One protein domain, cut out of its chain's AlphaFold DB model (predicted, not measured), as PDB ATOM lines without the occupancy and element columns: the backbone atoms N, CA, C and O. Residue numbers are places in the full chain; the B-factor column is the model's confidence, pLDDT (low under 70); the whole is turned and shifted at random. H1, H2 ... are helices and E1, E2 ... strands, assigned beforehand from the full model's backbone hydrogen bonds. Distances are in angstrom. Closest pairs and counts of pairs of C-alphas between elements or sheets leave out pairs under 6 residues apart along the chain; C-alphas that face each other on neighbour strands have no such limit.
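AT A GLANCE: This is residues 41 to 94 of the 415 residues of the protein "Hypothetical protein" of Rotaria sordida (UniProt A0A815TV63). Look for an open, elongated chain: an unnamed lead, residues 41 to 62, whose residues 41 to 51 stick out, turns back near Val 59 into one long helix, H1, and a small two-stranded hairpin, E1 and E2, follows at the far end of that helix. H1 and the hairpin, one after the other, make most of the long axis. The printed part has 54 residues, with one named helix and two named strands in the order H1, E1, E2; the sheet, order E1 - E2, is antiparallel and the class is mixed, helices and strands. The whole is only just extended, close to loose, with a radius of gyration of the C-alphas of 15.4 A and spans of 45 by 28 by 19 A.

HOW THE PARTS SIT: After the lead, find H1 at residues 63 to 80; 13 of its 14 O i to N i+4 pairs are within hydrogen-bond range. A tight link of one residue leads to E1, residues 82 to 86, and a tight link of two residues joins it to E2, residues 89 to 93. E1 and E2 form a hairpin, antiparallel at 147 degrees. Look at N 84 and O 91, 2.8 A apart, and N 86 and O 89, 2.9 A apart, both within hydrogen-bond range. H1 and E2 are apart.

IN THESE COORDINATES: Find C-alpha 63 at (2.862, 43.840, 3.609); from there H1 runs 25.4 A to C-alpha 80 at (18.886, 24.856, 9.076). E1 measures 12.5 A, and E2 12.6 A, ending at C-alpha 93 at (15.171, 18.185, 4.085).

THE WHOLE: The C-alphas of Val 59 and Asp 88 are the two farthest apart, at 45.3 A. Residues 41 to 51 and 56 to 62 stand free. The printed part has no cut, and no printed residue is under 70 in pLDDT.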
ATOM      1  N   PRO A  41       5.393  23.353 -16.773       84.56
ATOM      2  CA  PRO A  41       3.944  23.123 -16.870       84.56
ATOM      3  C   PRO A  41       3.341  22.400 -15.660       84.56
ATOM      4  O   PRO A  41       2.151  22.516 -15.388       84.56
ATOM      5  N   LEU A  42       4.152  21.618 -14.940       88.50
ATOM      6  CA  LEU A  42       3.727  20.927 -13.729       88.50
ATOM      7  C   LEU A  42       3.908  21.797 -12.480       88.50
ATOM      8  O   LEU A  42       3.123  21.637 -11.551       88.50
ATOM      9  N   ARG A  43       4.865  22.738 -12.445       84.69
ATOM     10  CA  ARG A  43       5.025  23.682 -11.314       84.69
ATOM     11  C   ARG A  43       3.791  24.555 -11.121       84.69
ATOM     12  O   ARG A  43       3.424  24.859  -9.995       84.69
ATOM     13  N   GLU A  44       3.158  24.938 -12.226       84.62
ATOM     14  CA  GLU A  44       1.983  25.815 -12.237       84.62
ATOM     15  C   GLU A  44       0.669  25.071 -11.941       84.62
ATOM     16  O   GLU A  44      -0.384  25.691 -11.806       84.62
ATOM     17  N   ASN A  45       0.704  23.739 -11.811       91.12
ATOM     18  CA  ASN A  45      -0.466  22.979 -11.394       91.12
ATOM     19  C   ASN A  45      -0.800  23.309  -9.935       91.12
ATOM     20  O   ASN A  45       0.053  23.162  -9.065       91.12
ATOM     21  N   VAL A  46      -2.053  23.670  -9.654       87.75
ATOM     22  CA  VAL A  46      -2.533  24.034  -8.307       87.75
ATOM     23  C   VAL A  46      -2.222  22.958  -7.258       87.75
ATOM     24  O   VAL A  46      -1.943  23.286  -6.111       87.75
ATOM     25  N   ASN A  47      -2.177  21.680  -7.650       91.88
ATOM     26  CA  ASN A  47      -1.827  20.578  -6.744       91.88
ATOM     27  C   ASN A  47      -0.349  20.572  -6.306       91.88
ATOM     28  O   ASN A  47      -0.004  19.882  -5.353       91.88
ATOM     29  N   ASN A  48       0.512  21.311  -7.007       88.69
ATOM     30  CA  ASN A  48       1.939  21.456  -6.718       88.69
ATOM     31  C   ASN A  48       2.264  22.830  -6.101       88.69
ATOM     32  O   ASN A  48       3.435  23.187  -5.974       88.69
ATOM     33  N   ILE A  49       1.240  23.603  -5.719       89.44
ATOM     34  CA  ILE A  49       1.388  24.900  -5.055       89.44
ATOM     35  C   ILE A  49       1.151  24.715  -3.557       89.44
ATOM     36  O   ILE A  49       0.077  24.302  -3.125       89.44
ATOM     37  N   LEU A  50       2.152  25.070  -2.752       89.75
ATOM     38  CA  LEU A  50       2.023  25.138  -1.299       89.75
ATOM     39  C   LEU A  50       1.631  26.558  -0.884       89.75
ATOM     40  O   LEU A  50       2.370  27.515  -1.116       89.75
ATOM     41  N   LEU A  51       0.466  26.698  -0.252       90.62
ATOM     42  CA  LEU A  51      -0.000  27.975   0.280       90.62
ATOM     43  C   LEU A  51       0.708  28.282   1.606       90.62
ATOM     44  O   LEU A  51       0.403  27.681   2.631       90.62
ATOM     45  N   LEU A  52       1.639  29.239   1.589       89.56
ATOM     46  CA  LEU A  52       2.412  29.630   2.780       89.56
ATOM     47  C   LEU A  52       1.728  30.697   3.642       89.56
ATOM     48  O   LEU A  52       2.050  30.851   4.817       89.56
ATOM     49  N   GLY A  53       0.804  31.462   3.067       87.69
ATOM     50  CA  GLY A  53       0.109  32.522   3.779       87.69
ATOM     51  C   GLY A  53      -1.107  33.011   3.015       87.69
ATOM     52  O   GLY A  53      -1.059  33.191   1.801       87.69
ATOM     53  N   LEU A  54      -2.189  33.241   3.752       89.56
ATOM     54  CA  LEU A  54      -3.419  33.837   3.254       89.56
ATOM     55  C   LEU A  54      -3.780  34.999   4.169       89.56
ATOM     56  O   LEU A  54      -3.793  34.855   5.392       89.56
ATOM     57  N   TRP A  55      -4.083  36.145   3.574       87.06
ATOM     58  CA  TRP A  55      -4.638  37.269   4.306       87.06
ATOM     59  C   TRP A  55      -6.110  37.415   3.969       87.06
ATOM     60  O   TRP A  55      -6.462  37.656   2.818       87.06
ATOM     61  N   HIS A  56      -6.956  37.285   4.984       89.81
ATOM     62  CA  HIS A  56      -8.397  37.403   4.840       89.81
ATOM     63  C   HIS A  56      -8.901  38.533   5.738       89.81
ATOM     64  O   HIS A  56      -9.202  38.331   6.913       89.81
ATOM     65  N   SER A  57      -8.919  39.746   5.195       89.62
ATOM     66  CA  SER A  57      -9.487  40.934   5.833       89.62
ATOM     67  C   SER A  57      -9.839  41.957   4.752       89.62
ATOM     68  O   SER A  57      -9.127  42.021   3.744       89.62
ATOM     69  N   PRO A  58     -10.892  42.774   4.949       90.12
ATOM     70  CA  PRO A  58     -11.201  43.889   4.051       90.12
ATOM     71  C   PRO A  58     -10.086  44.946   4.028       90.12
ATOM     72  O   PRO A  58      -9.973  45.714   3.077       90.12
ATOM     73  N   VAL A  59      -9.239  44.981   5.062       91.00
ATOM     74  CA  VAL A  59      -8.093  45.885   5.141       91.00
ATOM     75  C   VAL A  59      -6.854  45.174   4.608       91.00
ATOM     76  O   VAL A  59      -6.497  44.088   5.067       91.00
ATOM     77  N   THR A  60      -6.166  45.806   3.654       81.69
ATOM     78  CA  THR A  60      -4.890  45.305   3.119       81.69
ATOM     79  C   THR A  60      -3.870  45.191   4.259       81.69
ATOM     80  O   THR A  60      -3.683  46.170   4.986       81.69
ATOM     81  N   PRO A  61      -3.178  44.044   4.435       82.56
ATOM     82  CA  PRO A  61      -2.190  43.937   5.493       82.56
ATOM     83  C   PRO A  61      -1.065  44.929   5.229       82.56
ATOM     84  O   PRO A  61      -0.659  45.102   4.071       82.56
ATOM     85  N   PRO A  62      -0.443  45.476   6.282       85.56
ATOM     86  CA  PRO A  62       0.917  45.963   6.160       85.56
ATOM     87  C   PRO A  62       1.768  44.823   5.583       85.56
ATOM     88  O   PRO A  62       2.003  43.820   6.254       85.56
ATOM     89  N   CYS A  63       2.189  44.937   4.316       78.06
ATOM     90  CA  CYS A  63       2.862  43.840   3.609       78.06
ATOM     91  C   CYS A  63       4.081  43.327   4.373       78.06
ATOM     92  O   CYS A  63       4.316  42.124   4.405       78.06
ATOM     93  N   ALA A  64       4.803  44.228   5.043       84.44
ATOM     94  CA  ALA A  64       5.920  43.880   5.904       84.44
ATOM     95  C   ALA A  64       5.524  42.891   7.014       84.44
ATOM     96  O   ALA A  64       6.266  41.960   7.283       84.44
ATOM     97  N   LEU A  65       4.350  43.028   7.633       86.25
ATOM     98  CA  LEU A  65       3.961  42.185   8.766       86.25
ATOM     99  C   LEU A  65       3.765  40.722   8.353       86.25
ATOM    100  O   LEU A  65       4.279  39.823   9.019       86.25
ATOM    101  N   LEU A  66       3.042  40.481   7.257       86.25
ATOM    102  CA  LEU A  66       2.801  39.126   6.759       86.25
ATOM    103  C   LEU A  66       4.054  38.547   6.093       86.25
ATOM    104  O   LEU A  66       4.462  37.428   6.401       86.25
ATOM    105  N   LEU A  67       4.676  39.314   5.193       85.44
ATOM    106  CA  LEU A  67       5.788  38.817   4.390       85.44
ATOM    107  C   LEU A  67       7.055  38.621   5.216       85.44
ATOM    108  O   LEU A  67       7.743  37.639   4.969       85.44
ATOM    109  N   ASN A  68       7.356  39.474   6.204       88.88
ATOM    110  CA  ASN A  68       8.576  39.306   7.001       88.88
ATOM    111  C   ASN A  68       8.565  37.966   7.736       88.88
ATOM    112  O   ASN A  68       9.544  37.238   7.656       88.88
ATOM    113  N   LYS A  69       7.437  37.571   8.346       89.88
ATOM    114  CA  LYS A  69       7.331  36.266   9.019       89.88
ATOM    115  C   LYS A  69       7.566  35.099   8.060       89.88
ATOM    116  O   LYS A  69       8.282  34.162   8.395       89.88
ATOM    117  N   ILE A  70       6.975  35.157   6.865       90.31
ATOM    118  CA  ILE A  70       7.147  34.115   5.844       90.31
ATOM    119  C   ILE A  70       8.607  34.074   5.372       90.31
ATOM    120  O   ILE A  70       9.206  33.005   5.317       90.31
ATOM    121  N   VAL A  71       9.194  35.233   5.078       89.00
ATOM    122  CA  VAL A  71      10.582  35.361   4.619       89.00
ATOM    123  C   VAL A  71      11.565  34.881   5.682       89.00
ATOM    124  O   VAL A  71      12.509  34.171   5.345       89.00
ATOM    125  N   ASP A  72      11.355  35.222   6.948       92.38
ATOM    126  CA  ASP A  72      12.233  34.814   8.044       92.38
ATOM    127  C   ASP A  72      12.159  33.300   8.281       92.38
ATOM    128  O   ASP A  72      13.199  32.659   8.436       92.38
ATOM    129  N   ASN A  73      10.969  32.699   8.185       91.56
ATOM    130  CA  ASN A  73      10.812  31.242   8.231       91.56
ATOM    131  C   ASN A  73      11.480  30.547   7.038       91.56
ATOM    132  O   ASN A  73      12.142  29.527   7.213       91.56
ATOM    133  N   ILE A  74      11.353  31.101   5.828       91.56
ATOM    134  CA  ILE A  74      12.039  30.574   4.640       91.56
ATOM    135  C   ILE A  74      13.557  30.662   4.821       91.56
ATOM    136  O   ILE A  74      14.253  29.689   4.549       91.56
ATOM    137  N   LYS A  75      14.084  31.789   5.316       92.44
ATOM    138  CA  LYS A  75      15.519  31.943   5.611       92.44
ATOM    139  C   LYS A  75      15.995  30.930   6.643       92.44
ATOM    140  O   LYS A  75      17.065  30.356   6.462       92.44
ATOM    141  N   LEU A  76      15.207  30.704   7.694       93.62
ATOM    142  CA  LEU A  76      15.509  29.697   8.703       93.62
ATOM    143  C   LEU A  76      15.566  28.302   8.069       93.62
ATOM    144  O   LEU A  76      16.571  27.623   8.224       93.62
ATOM    145  N   LEU A  77      14.562  27.921   7.272       93.06
ATOM    146  CA  LEU A  77      14.527  26.634   6.567       93.06
ATOM    147  C   LEU A  77      15.678  26.455   5.567       93.06
ATOM    148  O   LEU A  77      16.192  25.350   5.431       93.06
ATOM    149  N   ILE A  78      16.097  27.521   4.881       93.44
ATOM    150  CA  ILE A  78      17.282  27.491   4.010       93.44
ATOM    151  C   ILE A  78      18.552  27.255   4.841       93.44
ATOM    152  O   ILE A  78      19.425  26.500   4.425       93.44
ATOM    153  N   ALA A  79      18.669  27.901   6.006       95.44
ATOM    154  CA  ALA A  79      19.866  27.836   6.840       95.44
ATOM    155  C   ALA A  79      19.991  26.524   7.628       95.44
ATOM    156  O   ALA A  79      21.098  26.013   7.784       95.44
ATOM    157  N   THR A  80      18.880  25.999   8.150       96.75
ATOM    158  CA  THR A  80      18.886  24.856   9.076       96.75
ATOM    159  C   THR A  80      18.305  23.582   8.490       96.75
ATOM    160  O   THR A  80      18.507  22.526   9.079       96.75
ATOM    161  N   GLY A  81      17.544  23.662   7.395       95.31
ATOM    162  CA  GLY A  81      16.699  22.558   6.939       95.31
ATOM    163  C   GLY A  81      15.624  22.169   7.964       95.31
ATOM    164  O   GLY A  81      15.344  22.905   8.917       95.31
ATOM    165  N   ILE A  82      15.017  21.001   7.761       95.38
ATOM    166  CA  ILE A  82      14.039  20.377   8.657       95.38
ATOM    167  C   ILE A  82      14.268  18.862   8.717       95.38
ATOM    168  O   ILE A  82      14.432  18.206   7.694       95.38
ATOM    169  N   ASN A  83      14.262  18.300   9.925       96.12
ATOM    170  CA  ASN A  83      14.293  16.854  10.135       96.12
ATOM    171  C   ASN A  83      12.857  16.332  10.228       96.12
ATOM    172  O   ASN A  83      12.093  16.795  11.074       96.12
ATOM    173  N   VAL A  84      12.498  15.369   9.385       95.25
ATOM    174  CA  VAL A  84      11.173  14.737   9.372       95.25
ATOM    175  C   VAL A  84      11.339  13.249   9.639       95.25
ATOM    176  O   VAL A  84      12.168  12.592   9.014       95.25
ATOM    177  N   VAL A  85      10.548  12.715  10.566       95.69
ATOM    178  CA  VAL A  85      10.525  11.279  10.858       95.69
ATOM    179  C   VAL A  85       9.509  10.609   9.939       95.69
ATOM    180  O   VAL A  85       8.320  10.913  10.006       95.69
ATOM    181  N   ILE A  86       9.966   9.709   9.070       94.88
ATOM    182  CA  ILE A  86       9.115   8.918   8.174       94.88
ATOM    183  C   ILE A  86       9.445   7.443   8.397       94.88
ATOM    184  O   ILE A  86      10.548   7.013   8.072       94.88
ATOM    185  N   LYS A  87       8.483   6.669   8.926       94.88
ATOM    186  CA  LYS A  87       8.648   5.231   9.232       94.88
ATOM    187  C   LYS A  87       9.921   4.954  10.050       94.88
ATOM    188  O   LYS A  87      10.809   4.242   9.593       94.88
ATOM    189  N   ASP A  88      10.040   5.625  11.195       95.25
ATOM    190  CA  ASP A  88      11.170   5.514  12.134       95.25
ATOM    191  C   ASP A  88      12.548   5.932  11.588       95.25
ATOM    192  O   ASP A  88      13.565   5.798  12.269       95.25
ATOM    193  N   LYS A  89      12.603   6.513  10.384       94.12
ATOM    194  CA  LYS A  89      13.820   7.096   9.809       94.12
ATOM    195  C   LYS A  89      13.757   8.615   9.877       94.12
ATOM    196  O   LYS A  89      12.764   9.218   9.475       94.12
ATOM    197  N   ILE A  90      14.833   9.238  10.353       96.75
ATOM    198  CA  ILE A  90      14.994  10.695  10.322       96.75
ATOM    199  C   ILE A  90      15.544  11.083   8.949       96.75
ATOM    200  O   ILE A  90      16.663  10.712   8.600       96.75
ATOM    201  N   ILE A  91      14.761  11.839   8.182       95.75
ATOM    202  CA  ILE A  91      15.142  12.372   6.873       95.75
ATOM    203  C   ILE A  91      15.331  13.882   7.006       95.75
ATOM    204  O   ILE A  91      14.430  14.593   7.455       95.75
ATOM    205  N   HIS A  92      16.504  14.371   6.615       93.69
ATOM    206  CA  HIS A  92      16.810  15.795   6.599       93.69
ATOM    207  C   HIS A  92      16.433  16.411   5.248       93.69
ATOM    208  O   HIS A  92      16.954  16.009   4.211       93.69
ATOM    209  N   PHE A  93      15.556  17.412   5.259       92.62
ATOM    210  CA  PHE A  93      15.171  18.185   4.085       92.62
ATOM    211  C   PHE A  93      15.789  19.581   4.146       92.62
ATOM    212  O   PHE A  93      15.550  20.332   5.090       92.62
ATOM    213  N   SER A  94      16.523  19.966   3.106       88.56
ATOM    214  CA  SER A  94      16.994  21.340   2.909       88.56
ATOM    215  C   SER A  94      16.128  22.064   1.880       88.56
ATOM    216  O   SER A  94      15.796  21.494   0.839       88.56
TER     217      SER A  94